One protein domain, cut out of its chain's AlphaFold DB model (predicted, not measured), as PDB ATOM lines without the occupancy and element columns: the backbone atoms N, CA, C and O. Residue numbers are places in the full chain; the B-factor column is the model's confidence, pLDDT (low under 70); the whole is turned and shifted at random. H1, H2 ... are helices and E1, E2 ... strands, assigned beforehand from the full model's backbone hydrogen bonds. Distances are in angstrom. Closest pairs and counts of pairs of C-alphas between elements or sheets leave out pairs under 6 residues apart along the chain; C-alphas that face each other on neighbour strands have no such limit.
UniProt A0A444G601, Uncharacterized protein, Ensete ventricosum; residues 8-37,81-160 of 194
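AT A GLANCE: This is residues 8 to 37 and 81 to 160 of the 194 residues of an uncharacterized protein of Ensete ventricosum (UniProt A0A444G601). Look first for a small sheet of three strands, E1, E2 and E3, at one end, with the short helix H4 over it and H5 running from the sheet toward H6, an arm at the other end whose residues 151 to 156 stick out with Gly 157. H1, H2 and H3 are set loosely round H5, and no helix touches another. The printed part has 110 residues, with six named helices and three named strands in the order E1 E2 H1 H2 H3 E3 H4 H5 H6; the sheet, order E1 E2 E3, is mixed and the class mostly helix. The whole is only just loose, close to compact, with a radius of gyration of the C-alphas of 16.0 A and spans of 45 by 31 by 27 A.

IN THESE COORDINATES: Find C-alpha 14 at (133.956, 107.622, 175.926), where E1, residues 14 to 17, begins its 10.8 A. E2 is residues 25 to 28, 10.1 A, and E3 residues 114 to 117, 9.5 A. H4 is residues 120 to 124, H3 108 to 111, H2 97 to 102 and H1 86 to 92. H5, residues 128 to 138, runs 15.5 A, and H6, residues 142 to 156, runs 20.8 A to C-alpha 156 at (173.322, 98.172, 169.192).

HOW THE PARTS SIT: E1 and E2 are an antiparallel hairpin, with N 16 and O 26 2.9 A apart; E2 and E3 are parallel, with N 115 and O 25 2.7 A apart, both within hydrogen-bond range. H4 is on the sheet over E2, height 8.3 A, its closest C-alphas to E2 those of Tyr 123 and Leu 28, 6.2 A. H5 only grazes the sheet, with residues 128 to 135. H1 and H5 are close but not clearly touching, closest C-alphas Tyr 86 and Val 138, 4.7 A, at a steep tilt of 62 degrees. H6 is apart from H5. Every O i to N i+4 pair is within hydrogen-bond range in H1, H4, H5 and H6, and 1 of 2 in H2; H3 is too short for one.

THE WHOLE: The C-alphas farthest apart, of Lys 121 and Gly 157, are 47.5 A apart. Residues 38 to 80 are not printed; C-alphas 37 and 81 are 27.4 A apart across the cut. Of the links printed whole, none is long. Look for pLDDT under 70 at residues 8 to 11 and 32 to 37.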
ATOM      1  N   TYR A   8     141.997 118.293 180.771       64.31
ATOM      2  CA  TYR A   8     140.766 117.507 180.713       64.31
ATOM      3  C   TYR A   8     140.993 116.168 181.430       64.31
ATOM      4  O   TYR A   8     142.147 115.777 181.643       64.31
ATOM      5  N   ASP A   9     139.907 115.496 181.810       66.56
ATOM      6  CA  ASP A   9     139.976 114.128 182.317       66.56
ATOM      7  C   ASP A   9     140.208 113.164 181.166       66.56
ATOM      8  O   ASP A   9     139.410 113.115 180.236       66.56
ATOM      9  N   VAL A  10     141.294 112.404 181.224       66.81
ATOM     10  CA  VAL A  10     141.569 111.363 180.228       66.81
ATOM     11  C   VAL A  10     140.759 110.098 180.533       66.81
ATOM     12  O   VAL A  10     140.467 109.333 179.624       66.81
ATOM     13  N   MET A  11     140.360 109.894 181.794       69.50
ATOM     14  CA  MET A  11     139.632 108.701 182.240       69.50
ATOM     15  C   MET A  11     138.114 108.812 182.035       69.50
ATOM     16  O   MET A  11     137.414 107.820 182.193       69.50
ATOM     17  N   ALA A  12     137.606 110.001 181.693       77.38
ATOM     18  CA  ALA A  12     136.187 110.235 181.405       77.38
ATOM     19  C   ALA A  12     135.865 110.222 179.901       77.38
ATOM     20  O   ALA A  12     134.752 110.566 179.506       77.38
ATOM     21  N   CYS A  13     136.841 109.889 179.055       84.00
ATOM     22  CA  CYS A  13     136.632 109.782 177.618       84.00
ATOM     23  C   CYS A  13     135.766 108.559 177.296       84.00
ATOM     24  O   CYS A  13     135.970 107.484 177.851       84.00
ATOM     25  N   GLU A  14     134.803 108.723 176.386       90.75
ATOM     26  CA  GLU A  14     133.956 107.622 175.926       90.75
ATOM     27  C   GLU A  14     134.814 106.605 175.159       90.75
ATOM     28  O   GLU A  14     135.566 106.988 174.260       90.75
ATOM     29  N   SER A  15     134.711 105.318 175.496       94.38
ATOM     30  CA  SER A  15     135.425 104.250 174.794       94.38
ATOM     31  C   SER A  15     134.552 103.020 174.577       94.38
ATOM     32  O   SER A  15     133.706 102.695 175.411       94.38
ATOM     33  N   LYS A  16     134.804 102.290 173.489       95.19
ATOM     34  CA  LYS A  16     134.146 101.015 173.179       95.19
ATOM     35  C   LYS A  16     135.122 100.043 172.529       95.19
ATOM     36  O   LYS A  16     136.019 100.458 171.795       95.19
ATOM     37  N   VAL A  17     134.904  98.751 172.749       96.31
ATOM     38  CA  VAL A  17     135.557  97.708 171.950       96.31
ATOM     39  C   VAL A  17     134.922  97.719 170.562       96.31
ATOM     40  O   VAL A  17     133.695  97.711 170.429       96.31
ATOM     41  N   ILE A  18     135.753  97.791 169.530       96.00
ATOM     42  CA  ILE A  18     135.333  97.692 168.139       96.00
ATOM     43  C   ILE A  18     134.960  96.226 167.876       96.00
ATOM     44  O   ILE A  18     135.775  95.342 168.146       96.00
ATOM     45  N   PRO A  19     133.752  95.938 167.357       94.12
ATOM     46  CA  PRO A  19     133.370  94.575 167.015       94.12
ATOM     47  C   PRO A  19     134.336  93.962 165.993       94.12
ATOM     48  O   PRO A  19     134.594  94.570 164.953       94.12
ATOM     49  N   GLY A  20     134.824  92.755 166.281       92.69
ATOM     50  CA  GLY A  20     135.739  92.022 165.411       92.69
ATOM     51  C   GLY A  20     136.614  91.025 166.178       92.69
ATOM     52  O   GLY A  20     136.363  90.753 167.354       92.69
ATOM     53  N   GLY A  21     137.595  90.436 165.496       92.25
ATOM     54  CA  GLY A  21     138.445  89.372 166.038       92.25
ATOM     55  C   GLY A  21     139.663  89.859 166.826       92.25
ATOM     56  O   GLY A  21     140.179  89.101 167.643       92.25
ATOM     57  N   TYR A  22     140.116  91.100 166.614       88.94
ATOM     58  CA  TYR A  22     141.388  91.586 167.184       88.94
ATOM     59  C   TYR A  22     141.231  92.410 168.468       88.94
ATOM     60  O   TYR A  22     142.226  92.763 169.094       88.94
ATOM     61  N   GLY A  23     139.997  92.727 168.874       93.25
ATOM     62  CA  GLY A  23     139.737  93.424 170.138       93.25
ATOM     63  C   GLY A  23     140.202  94.885 170.175       93.25
ATOM     64  O   GLY A  23     140.501  95.398 171.253       93.25
ATOM     65  N   PHE A  24     140.257  95.565 169.024       95.75
ATOM     66  CA  PHE A  24     140.592  96.992 168.960       95.75
ATOM     67  C   PHE A  24     139.671  97.837 169.847       95.75
ATOM     68  O   PHE A  24     138.479  97.560 169.981       95.75
ATOM     69  N   VAL A  25     140.204  98.920 170.410       96.00
ATOM     70  CA  VAL A  25     139.440  99.858 171.243       96.00
ATOM     71  C   VAL A  25     139.359 101.201 170.539       96.00
ATOM     72  O   VAL A  25     140.378 101.756 170.146       96.00
ATOM     73  N   ALA A  26     138.156 101.747 170.399       95.88
ATOM     74  CA  ALA A  26     137.951 103.126 169.983       95.88
ATOM     75  C   ALA A  26     137.761 104.004 171.222       95.88
ATOM     76  O   ALA A  26     136.963 103.660 172.095       95.88
ATOM     77  N   GLN A  27     138.427 105.158 171.273       94.00
ATOM     78  CA  GLN A  27     138.220 106.175 172.307       94.00
ATOM     79  C   GLN A  27     137.952 107.537 171.671       94.00
ATOM     80  O   GLN A  27     138.712 107.993 170.817       94.00
ATOM     81  N   LEU A  28     136.887 108.208 172.104       92.50
ATOM     82  CA  LEU A  28     136.511 109.535 171.643       92.50
ATOM     83  C   LEU A  28     137.164 110.621 172.509       92.50
ATOM     84  O   LEU A  28     136.808 110.827 173.670       92.50
ATOM     85  N   ASN A  29     138.089 111.364 171.906       88.19
ATOM     86  CA  ASN A  29     138.815 112.475 172.517       88.19
ATOM     87  C   ASN A  29     138.463 113.806 171.839       88.19
ATOM     88  O   ASN A  29     139.264 114.394 171.098       88.19
ATOM     89  N   GLU A  30     137.267 114.313 172.132       83.06
ATOM     90  CA  GLU A  30     136.816 115.621 171.657       83.06
ATOM     91  C   GLU A  30     137.619 116.772 172.282       83.06
ATOM     92  O   GLU A  30     138.158 116.694 173.388       83.06
ATOM     93  N   GLY A  31     137.754 117.880 171.548       70.50
ATOM     94  CA  GLY A  31     138.369 119.111 172.061       70.50
ATOM     95  C   GLY A  31     139.884 119.060 172.324       70.50
ATOM     96  O   GLY A  31     140.485 120.107 172.583       70.50
ATOM     97  N   ARG A  32     140.549 117.897 172.194       67.38
ATOM     98  CA  ARG A  32     142.021 117.791 172.282       67.38
ATOM     99  C   ARG A  32     142.716 118.632 171.209       67.38
ATOM    100  O   ARG A  32     143.753 119.231 171.481       67.38
ATOM    101  N   HIS A  33     142.143 118.687 170.009       61.94
ATOM    102  CA  HIS A  33     142.681 119.463 168.891       61.94
ATOM    103  C   HIS A  33     142.568 120.979 169.131       61.94
ATOM    104  O   HIS A  33     143.519 121.699 168.843       61.94
ATOM    105  N   LEU A  34     141.479 121.446 169.760       64.12
ATOM    106  CA  LEU A  34     141.263 122.861 170.107       64.12
ATOM    107  C   LEU A  34     142.173 123.339 171.246       64.12
ATOM    108  O   LEU A  34     142.602 124.487 171.273       64.12
ATOM    109  N   LYS A  35     142.488 122.453 172.199       63.34
ATOM    110  CA  LYS A  35     143.355 122.751 173.353       63.34
ATOM    111  C   LYS A  35     144.814 122.346 173.126       63.34
ATOM    112  O   LYS A  35     145.591 122.322 174.093       63.34
ATOM    113  N   LYS A  36     145.200 121.997 171.891       62.59
ATOM    114  CA  LYS A  36     146.585 121.647 171.553       62.59
ATOM    115  C   LYS A  36     147.458 122.884 171.764       62.59
ATOM    116  O   LYS A  36     147.081 123.993 171.404       62.59
ATOM    117  N   ARG A  37     148.612 122.717 172.415       59.38
ATOM    118  CA  ARG A  37     149.596 123.806 172.481       59.38
ATOM    119  C   ARG A  37     150.067 124.083 171.048       59.38
ATOM    120  O   ARG A  37     150.340 123.103 170.350       59.38
ATOM    121  N   CYS A  81     159.290  97.373 170.115       78.75
ATOM    122  CA  CYS A  81     159.643  98.552 169.334       78.75
ATOM    123  C   CYS A  81     158.890  98.514 168.007       78.75
ATOM    124  O   CYS A  81     159.083  97.608 167.201       78.75
ATOM    125  N   THR A  82     158.024  99.497 167.786       79.88
ATOM    126  CA  THR A  82     157.233  99.607 166.559       79.88
ATOM    127  C   THR A  82     157.907 100.591 165.617       79.88
ATOM    128  O   THR A  82     158.015 101.780 165.934       79.88
ATOM    129  N   LEU A  83     158.341 100.108 164.456       84.38
ATOM    130  CA  LEU A  83     158.899 100.946 163.401       84.38
ATOM    131  C   LEU A  83     157.762 101.433 162.497       84.38
ATOM    132  O   LEU A  83     157.138 100.634 161.804       84.38
ATOM    133  N   GLN A  84     157.478 102.736 162.528       87.44
ATOM    134  CA  GLN A  84     156.380 103.359 161.779       87.44
ATOM    135  C   GLN A  84     156.886 104.487 160.873       87.44
ATOM    136  O   GLN A  84     157.863 105.156 161.207       87.44
ATOM    137  N   CYS A  85     156.211 104.703 159.743       89.06
ATOM    138  CA  CYS A  85     156.597 105.650 158.688       89.06
ATOM    139  C   CYS A  85     155.560 106.751 158.421       89.06
ATOM    140  O   CYS A  85     155.637 107.462 157.420       89.06
ATOM    141  N   TYR A  86     154.588 106.935 159.314       90.06
ATOM    142  CA  TYR A  86     153.472 107.854 159.101       90.06
ATOM    143  C   TYR A  86     153.915 109.296 158.839       90.06
ATOM    144  O   TYR A  86     153.421 109.943 157.920       90.06
ATOM    145  N   ALA A  87     154.848 109.808 159.645       87.31
ATOM    146  CA  ALA A  87     155.314 111.187 159.522       87.31
ATOM    147  C   ALA A  87     156.059 111.433 158.198       87.31
ATOM    148  O   ALA A  87     155.928 112.504 157.610       87.31
ATOM    149  N   GLU A  88     156.804 110.433 157.722       87.75
ATOM    150  CA  GLU A  88     157.498 110.466 156.433       87.75
ATOM    151  C   GLU A  88     156.492 110.457 155.281       87.75
ATOM    152  O   GLU A  88     156.473 111.392 154.481       87.75
ATOM    153  N   LYS A  89     155.570 109.486 155.263       89.44
ATOM    154  CA  LYS A  89     154.493 109.418 154.265       89.44
ATOM    155  C   LYS A  89     153.649 110.688 154.232       89.44
ATOM    156  O   LYS A  89     153.266 111.158 153.164       89.44
ATOM    157  N   GLN A  90     153.357 111.273 155.395       87.56
ATOM    158  CA  GLN A  90     152.606 112.524 155.479       87.56
ATOM    159  C   GLN A  90     153.382 113.686 154.848       87.56
ATOM    160  O   GLN A  90     152.779 114.499 154.152       87.56
ATOM    161  N   ALA A  91     154.699 113.761 155.061       87.75
ATOM    162  CA  ALA A  91     155.551 114.779 154.449       87.75
ATOM    163  C   ALA A  91     155.677 114.603 152.925       87.75
ATOM    164  O   ALA A  91     155.757 115.598 152.205       87.75
ATOM    165  N   LEU A  92     155.647 113.359 152.443       88.62
ATOM    166  CA  LEU A  92     155.656 113.018 151.018       88.62
ATOM    167  C   LEU A  92     154.275 113.152 150.348       88.62
ATOM    168  O   LEU A  92     154.184 113.089 149.125       88.62
ATOM    169  N   GLY A  93     153.203 113.366 151.120       90.50
ATOM    170  CA  GLY A  93     151.836 113.443 150.595       90.50
ATOM    171  C   GLY A  93     151.254 112.089 150.171       90.50
ATOM    172  O   GLY A  93     150.292 112.048 149.412       90.50
ATOM    173  N   GLU A  94     151.824 110.987 150.659       91.31
ATOM    174  CA  GLU A  94     151.420 109.615 150.319       91.31
ATOM    175  C   GLU A  94     150.260 109.103 151.186       91.31
ATOM    176  O   GLU A  94     149.641 108.088 150.876       91.31
ATOM    177  N   VAL A  95     149.935 109.810 152.271       89.62
ATOM    178  CA  VAL A  95     148.825 109.445 153.159       89.62
ATOM    179  C   VAL A  95     147.489 109.793 152.508       89.62
ATOM    180  O   VAL A  95     147.252 110.936 152.119       89.62
ATOM    181  N   SER A  96     146.575 108.821 152.468       89.88
ATOM    182  CA  SER A  96     145.225 109.028 151.930       89.88
ATOM    183  C   SER A  96     144.464 110.179 152.608       89.88
ATOM    184  O   SER A  96     144.507 110.349 153.831       89.88
ATOM    185  N   GLN A  97     143.701 110.939 151.811       89.50
ATOM    186  CA  GLN A  97     142.918 112.081 152.299       89.50
ATOM    187  C   GLN A  97     141.919 111.676 153.390       89.50
ATOM    188  O   GLN A  97     141.829 112.352 154.410       89.50
ATOM    189  N   ASP A  98     141.254 110.525 153.231       88.56
ATOM    190  CA  ASP A  98     140.332 109.977 154.233       88.56
ATOM    191  C   ASP A  98     140.974 109.884 155.624       88.56
ATOM    192  O   ASP A  98     140.337 110.169 156.636       88.56
ATOM    193  N   LEU A  99     142.246 109.475 155.689       87.75
ATOM    194  CA  LEU A  99     142.965 109.308 156.945       87.75
ATOM    195  C   LEU A  99     143.448 110.657 157.488       87.75
ATOM    196  O   LEU A  99     143.328 110.902 158.691       87.75
ATOM    197  N   LEU A 100     143.906 111.564 156.620       88.50
ATOM    198  CA  LEU A 100     144.236 112.943 156.998       88.50
ATOM    199  C   LEU A 100     143.031 113.675 157.610       88.50
ATOM    200  O   LEU A 100     143.185 114.378 158.613       88.50
ATOM    201  N   ASP A 101     141.828 113.446 157.081       88.56
ATOM    202  CA  ASP A 101     140.583 114.062 157.549       88.56
ATOM    203  C   ASP A 101     140.195 113.618 158.968       88.56
ATOM    204  O   ASP A 101     139.655 114.410 159.750       88.56
ATOM    205  N   THR A 102     140.536 112.381 159.355       86.25
ATOM    206  CA  THR A 102     140.363 111.918 160.749       86.25
ATOM    207  C   THR A 102     141.279 112.662 161.722       86.25
ATOM    208  O   THR A 102     141.010 112.744 162.925       86.25
ATOM    209  N   GLN A 103     142.372 113.227 161.199       85.19
ATOM    210  CA  GLN A 103     143.459 113.858 161.936       85.19
ATOM    211  C   GLN A 103     144.048 112.977 163.050       85.19
ATOM    212  O   GLN A 103     144.598 113.505 164.031       85.19
ATOM    213  N   VAL A 104     143.900 111.659 162.962       85.62
ATOM    214  CA  VAL A 104     144.586 110.730 163.857       85.62
ATOM    215  C   VAL A 104     146.085 110.852 163.590       85.62
ATOM    216  O   VAL A 104     146.513 110.920 162.444       85.62
ATOM    217  N   ASN A 105     146.878 110.946 164.658       84.25
ATOM    218  CA  ASN A 105     148.333 110.900 164.557       84.25
ATOM    219  C   ASN A 105     148.792 109.588 165.198       84.25
ATOM    220  O   ASN A 105     148.947 109.576 166.423       84.25
ATOM    221  N   PRO A 106     148.923 108.516 164.408       84.38
ATOM    222  CA  PRO A 106     149.186 107.178 164.901       84.38
ATOM    223  C   PRO A 106     150.517 107.139 165.646       84.38
ATOM    224  O   PRO A 106     151.599 107.329 165.090       84.38
ATOM    225  N   ALA A 107     150.399 106.943 166.950       87.00
ATOM    226  CA  ALA A 107     151.491 106.781 167.883       87.00
ATOM    227  C   ALA A 107     151.285 105.467 168.649       87.00
ATOM    228  O   ALA A 107     150.501 104.610 168.252       87.00
ATOM    229  N   VAL A 108     151.989 105.307 169.770       87.00
ATOM    230  CA  VAL A 108     151.966 104.067 170.560       87.00
ATOM    231  C   VAL A 108     150.553 103.590 170.922       87.00
ATOM    232  O   VAL A 108     150.318 102.390 170.936       87.00
ATOM    233  N   TRP A 109     149.606 104.503 171.167       89.12
ATOM    234  CA  TRP A 109     148.222 104.136 171.484       89.12
ATOM    235  C   TRP A 109     147.568 103.430 170.301       89.12
ATOM    236  O   TRP A 109     147.159 102.279 170.426       89.12
ATOM    237  N   GLU A 110     147.545 104.087 169.145       93.12
ATOM    238  CA  GLU A 110     146.896 103.560 167.949       93.12
ATOM    239  C   GLU A 110     147.582 102.287 167.460       93.12
ATOM    240  O   GLU A 110     146.900 101.324 167.125       93.12
ATOM    241  N   ILE A 111     148.918 102.252 167.501       89.25
ATOM    242  CA  ILE A 111     149.705 101.089 167.077       89.25
ATOM    243  C   ILE A 111     149.471  99.890 168.009       89.25
ATOM    244  O   ILE A 111     149.433  98.755 167.550       89.25
ATOM    245  N   SER A 112     149.228 100.127 169.302       89.88
ATOM    246  CA  SER A 112     148.835  99.074 170.253       89.88
ATOM    247  C   SER A 112     147.374  98.616 170.121       89.88
ATOM    248  O   SER A 112     146.907  97.807 170.918       89.88
ATOM    249  N   GLY A 113     146.631  99.143 169.143       91.25
ATOM    250  CA  GLY A 113     145.228  98.814 168.908       91.25
ATOM    251  C   GLY A 113     144.224  99.691 169.662       91.25
ATOM    252  O   GLY A 113     143.020  99.423 169.633       91.25
ATOM    253  N   HIS A 114     144.687 100.764 170.306       93.88
ATOM    254  CA  HIS A 114     143.833 101.754 170.949       93.88
ATOM    255  C   HIS A 114     143.684 103.001 170.068       93.88
ATOM    256  O   HIS A 114     144.481 103.937 170.101       93.88
ATOM    257  N   ILE A 115     142.617 103.024 169.276       94.31
ATOM    258  CA  ILE A 115     142.346 104.025 168.252       94.31
ATOM    259  C   ILE A 115     141.696 105.271 168.869       94.31
ATOM    260  O   ILE A 115     140.508 105.280 169.209       94.31
ATOM    261  N   VAL A 116     142.468 106.352 168.998       92.25
ATOM    262  CA  VAL A 116     142.000 107.614 169.587       92.25
ATOM    263  C   VAL A 116     141.403 108.530 168.517       92.25
ATOM    264  O   VAL A 116     142.109 109.216 167.775       92.25
ATOM    265  N   LEU A 117     140.076 108.597 168.477       92.56
ATOM    266  CA  LEU A 117     139.295 109.334 167.489       92.56
ATOM    267  C   LEU A 117     138.882 110.708 168.017       92.56
ATOM    268  O   LEU A 117     138.618 110.897 169.202       92.56
ATOM    269  N   LYS A 118     138.830 111.699 167.126       89.44
ATOM    270  CA  LYS A 118     138.527 113.094 167.493       89.44
ATOM    271  C   LYS A 118     137.082 113.496 167.253       89.44
ATOM    272  O   LYS A 118     136.620 114.453 167.868       89.44
ATOM    273  N   TRP A 119     136.411 112.809 166.335       90.50
ATOM    274  CA  TRP A 119     135.090 113.173 165.851       90.50
ATOM    275  C   TRP A 119     134.091 112.072 166.185       90.50
ATOM    276  O   TRP A 119     134.349 110.897 165.911       90.50
ATOM    277  N   LYS A 120     132.919 112.455 166.704       92.56
ATOM    278  CA  LYS A 120     131.858 111.502 167.050       92.56
ATOM    279  C   LYS A 120     131.449 110.626 165.860       92.56
ATOM    280  O   LYS A 120     131.335 109.418 166.011       92.56
ATOM    281  N   LYS A 121     131.362 111.206 164.654       93.19
ATOM    282  CA  LYS A 121     131.053 110.473 163.409       93.19
ATOM    283  C   LYS A 121     132.018 109.313 163.122       93.19
ATOM    284  O   LYS A 121     131.582 108.278 162.627       93.19
ATOM    285  N   ASP A 122     133.305 109.488 163.423       92.81
ATOM    286  CA  ASP A 122     134.342 108.496 163.130       92.81
ATOM    287  C   ASP A 122     134.374 107.450 164.240       92.81
ATOM    288  O   ASP A 122     134.510 106.264 163.967       92.81
ATOM    289  N   TYR A 123     134.152 107.875 165.488       95.00
ATOM    290  CA  TYR A 123     133.972 106.977 166.626       95.00
ATOM    291  C   TYR A 123     132.765 106.053 166.453       95.00
ATOM    292  O   TYR A 123     132.862 104.843 166.667       95.00
ATOM    293  N   ASP A 124     131.625 106.586 166.022       95.00
ATOM    294  CA  ASP A 124     130.412 105.794 165.834       95.00
ATOM    295  C   ASP A 124     130.594 104.757 164.718       95.00
ATOM    296  O   ASP A 124     130.194 103.607 164.895       95.00
ATOM    297  N   LYS A 125     131.294 105.129 163.636       94.38
ATOM    298  CA  LYS A 125     131.607 104.266 162.483       94.38
ATOM    299  C   LYS A 125     132.892 103.442 162.629       94.38
ATOM    300  O   LYS A 125     133.255 102.742 161.683       94.38
ATOM    301  N   ALA A 126     133.584 103.534 163.765       95.12
ATOM    302  CA  ALA A 126     134.845 102.839 163.989       95.12
ATOM    303  C   ALA A 126     134.677 101.335 163.744       95.12
ATOM    304  O   ALA A 126     133.774 100.700 164.291       95.12
ATOM    305  N   SER A 127     135.550 100.784 162.908       95.69
ATOM    306  CA  SER A 127     135.493  99.397 162.462       95.69
ATOM    307  C   SER A 127     136.876  98.768 162.492       95.69
ATOM    308  O   SER A 127     137.895  99.459 162.439       95.69
ATOM    309  N   GLU A 128     136.904  97.440 162.553       95.31
ATOM    310  CA  GLU A 128     138.147  96.679 162.491       95.31
ATOM    311  C   GLU A 128     138.894  96.958 161.180       95.31
ATOM    312  O   GLU A 128     140.098  97.181 161.196       95.31
ATOM    313  N   TYR A 129     138.167  97.084 160.064       94.25
ATOM    314  CA  TYR A 129     138.736  97.488 158.777       94.25
ATOM    315  C   TYR A 129     139.440  98.850 158.839       94.25
ATOM    316  O   TYR A 129     140.535  99.000 158.305       94.25
ATOM    317  N   TYR A 130     138.840  99.847 159.500       93.19
ATOM    318  CA  TYR A 130     139.476 101.156 159.660       93.19
ATOM    319  C   TYR A 130     140.760 101.064 160.493       93.19
ATOM    320  O   TYR A 130     141.775 101.636 160.097       93.19
ATOM    321  N   ALA A 131     140.731 100.330 161.609       93.62
ATOM    322  CA  ALA A 131     141.914 100.116 162.442       93.62
ATOM    323  C   ALA A 131     143.035  99.430 161.645       93.62
ATOM    324  O   ALA A 131     144.161  99.915 161.636       93.62
ATOM    325  N   TRP A 132     142.707  98.382 160.886       91.94
ATOM    326  CA  TRP A 132     143.641  97.708 159.984       91.94
ATOM    327  C   TRP A 132     144.215  98.634 158.916       91.94
ATOM    328  O   TRP A 132     145.426  98.658 158.716       91.94
ATOM    329  N   LYS A 133     143.369  99.427 158.252       91.81
ATOM    330  CA  LYS A 133     143.813 100.398 157.246       91.81
ATOM    331  C   LYS A 133     144.775 101.420 157.855       91.81
ATOM    332  O   LYS A 133     145.790 101.725 157.242       91.81
ATOM    333  N   LEU A 134     144.476 101.923 159.056       91.88
ATOM    334  CA  LEU A 134     145.358 102.833 159.787       91.88
ATOM    335  C   LEU A 134     146.702 102.169 160.110       91.88
ATOM    336  O   LEU A 134     147.732 102.778 159.859       91.88
ATOM    337  N   LEU A 135     146.701 100.941 160.636       92.06
ATOM    338  CA  LEU A 135     147.926 100.214 160.983       92.06
ATOM    339  C   LEU A 135     148.791  99.923 159.749       92.06
ATOM    340  O   LEU A 135     149.975 100.241 159.738       92.06
ATOM    341  N   ALA A 136     148.186  99.434 158.668       89.75
ATOM    342  CA  ALA A 136     148.888  99.179 157.415       89.75
ATOM    343  C   ALA A 136     149.481 100.458 156.798       89.75
ATOM    344  O   ALA A 136     150.579 100.437 156.247       89.75
ATOM    345  N   GLU A 137     148.779 101.593 156.908       89.19
ATOM    346  CA  GLU A 137     149.289 102.872 156.410       89.19
ATOM    347  C   GLU A 137     150.540 103.325 157.173       89.19
ATOM    348  O   GLU A 137     151.410 103.980 156.601       89.19
ATOM    349  N   VAL A 138     150.657 102.980 158.456       88.56
ATOM    350  CA  VAL A 138     151.750 103.459 159.314       88.56
ATOM    351  C   VAL A 138     152.915 102.482 159.371       88.56
ATOM    352  O   VAL A 138     154.028 102.907 159.677       88.56
ATOM    353  N   SER A 139     152.684 101.206 159.066       90.31
ATOM    354  CA  SER A 139     153.719 100.177 159.009       90.31
ATOM    355  C   SER A 139     154.704 100.426 157.865       90.31
ATOM    356  O   SER A 139     154.357 100.935 156.795       90.31
ATOM    357  N   LEU A 140     155.966 100.066 158.098       90.19
ATOM    358  CA  LEU A 140     156.972  99.988 157.041       90.19
ATOM    359  C   LEU A 140     156.650  98.835 156.085       90.19
ATOM    360  O   LEU A 140     156.074  97.826 156.485       90.19
ATOM    361  N   SER A 141     157.104  98.946 154.836       90.19
ATOM    362  CA  SER A 141     157.191  97.767 153.976       90.19
ATOM    363  C   SER A 141     158.205  96.770 154.543       90.19
ATOM    364  O   SER A 141     159.151  97.161 155.225       90.19
ATOM    365  N   GLU A 142     158.051  95.488 154.219       90.12
ATOM    366  CA  GLU A 142     158.938  94.419 154.702       90.12
ATOM    367  C   GLU A 142     160.419  94.699 154.399       90.12
ATOM    368  O   GLU A 142     161.268  94.623 155.286       90.12
ATOM    369  N   ALA A 143     160.727  95.132 153.170       91.62
ATOM    370  CA  ALA A 143     162.088  95.496 152.776       91.62
ATOM    371  C   ALA A 143     162.641  96.657 153.618       91.62
ATOM    372  O   ALA A 143     163.788  96.626 154.065       91.62
ATOM    373  N   ARG A 144     161.812  97.677 153.876       90.81
ATOM    374  CA  ARG A 144     162.218  98.833 154.680       90.81
ATOM    375  C   ARG A 144     162.389  98.475 156.146       90.81
ATOM    376  O   ARG A 144     163.316  98.978 156.778       90.81
ATOM    377  N   PHE A 145     161.526  97.610 156.665       91.06
ATOM    378  CA  PHE A 145     161.626  97.065 158.006       91.06
ATOM    379  C   PHE A 145     162.936  96.296 158.187       91.06
ATOM    380  O   PHE A 145     163.659  96.575 159.138       91.06
ATOM    381  N   ALA A 146     163.284  95.405 157.255       89.69
ATOM    382  CA  ALA A 146     164.529  94.642 157.298       89.69
ATOM    383  C   ALA A 146     165.768  95.552 157.303       89.69
ATOM    384  O   ALA A 146     166.686  95.346 158.095       89.69
ATOM    385  N   GLU A 147     165.773  96.604 156.481       92.56
ATOM    386  CA  GLU A 147     166.885  97.558 156.437       92.56
ATOM    387  C   GLU A 147     167.018  98.358 157.744       92.56
ATOM    388  O   GLU A 147     168.110  98.468 158.299       92.56
ATOM    389  N   VAL A 148     165.910  98.873 158.295       89.50
ATOM    390  CA  VAL A 148     165.943  99.603 159.577       89.50
ATOM    391  C   VAL A 148     166.319  98.674 160.732       89.50
ATOM    392  O   VAL A 148     167.089  99.064 161.609       89.50
ATOM    393  N   LYS A 149     165.822  97.434 160.723       89.62
ATOM    394  CA  LYS A 149     166.199  96.397 161.688       89.62
ATOM    395  C   LYS A 149     167.706  96.147 161.646       89.62
ATOM    396  O   LYS A 149     168.337  96.175 162.699       89.62
ATOM    397  N   ALA A 150     168.289  95.995 160.456       89.94
ATOM    398  CA  ALA A 150     169.731  95.820 160.290       89.94
ATOM    399  C   ALA A 150     170.524  97.000 160.876       89.94
ATOM    400  O   ALA A 150     171.451  96.772 161.650       89.94
ATOM    401  N   TYR A 151     170.109  98.246 160.612       90.31
ATOM    402  CA  TYR A 151     170.755  99.425 161.204       90.31
ATOM    403  C   TYR A 151     170.683  99.448 162.732       90.31
ATOM    404  O   TYR A 151     171.650  99.824 163.393       90.31
ATOM    405  N   ILE A 152     169.548  99.051 163.312       88.00
ATOM    406  CA  ILE A 152     169.395  98.984 164.769       88.00
ATOM    407  C   ILE A 152     170.319  97.913 165.347       88.00
ATOM    408  O   ILE A 152     171.001  98.175 166.336       88.00
ATOM    409  N   LEU A 153     170.359  96.725 164.743       88.44
ATOM    410  CA  LEU A 153     171.214  95.627 165.195       88.44
ATOM    411  C   LEU A 153     172.696  95.998 165.105       88.44
ATOM    412  O   LEU A 153     173.422  95.820 166.080       88.44
ATOM    413  N   GLU A 154     173.118  96.605 163.994       91.25
ATOM    414  CA  GLU A 154     174.477  97.120 163.813       91.25
ATOM    415  C   GLU A 154     174.829  98.162 164.887       91.25
ATOM    416  O   GLU A 154     175.843  98.033 165.571       91.25
ATOM    417  N   ALA A 155     173.965  99.161 165.096       88.94
ATOM    418  CA  ALA A 155     174.210 100.239 166.053       88.94
ATOM    419  C   ALA A 155     174.195  99.776 167.520       88.94
ATOM    420  O   ALA A 155     174.836 100.393 168.372       88.94
ATOM    421  N   THR A 156     173.448  98.715 167.830       89.06
ATOM    422  CA  THR A 156     173.322  98.172 169.192       89.06
ATOM    423  C   THR A 156     174.273  97.007 169.468       89.06
ATOM    424  O   THR A 156     174.405  96.605 170.623       89.06
ATOM    425  N   GLY A 157     174.944  96.475 168.440       86.00
ATOM    426  CA  GLY A 157     175.763  95.267 168.541       86.00
ATOM    427  C   GLY A 157     174.952  94.015 168.892       86.00
ATOM    428  O   GLY A 157     175.506  93.065 169.445       86.00
ATOM    429  N   LEU A 158     173.641  94.027 168.631       81.44
ATOM    430  CA  LEU A 158     172.744  92.904 168.894       81.44
ATOM    431  C   LEU A 158     172.737  91.935 167.709       81.44
ATOM    432  O   LEU A 158     172.898  92.329 166.557       81.44
ATOM    433  N   VAL A 159     172.513  90.655 168.003       77.06
ATOM    434  CA  VAL A 159     172.391  89.583 167.005       77.06
ATOM    435  C   VAL A 159     170.960  89.068 167.012       77.06
ATOM    436  O   VAL A 159     170.348  88.970 168.077       77.06
ATOM    437  N   GLU A 160     170.419  88.740 165.841       74.19
ATOM    438  CA  GLU A 160     169.087  88.139 165.764       74.19
ATOM    439  C   GLU A 160     169.089  86.747 166.397       74.19
ATOM    440  O   GLU A 160     169.926  85.903 166.074       74.19
TER     441      GLU A 160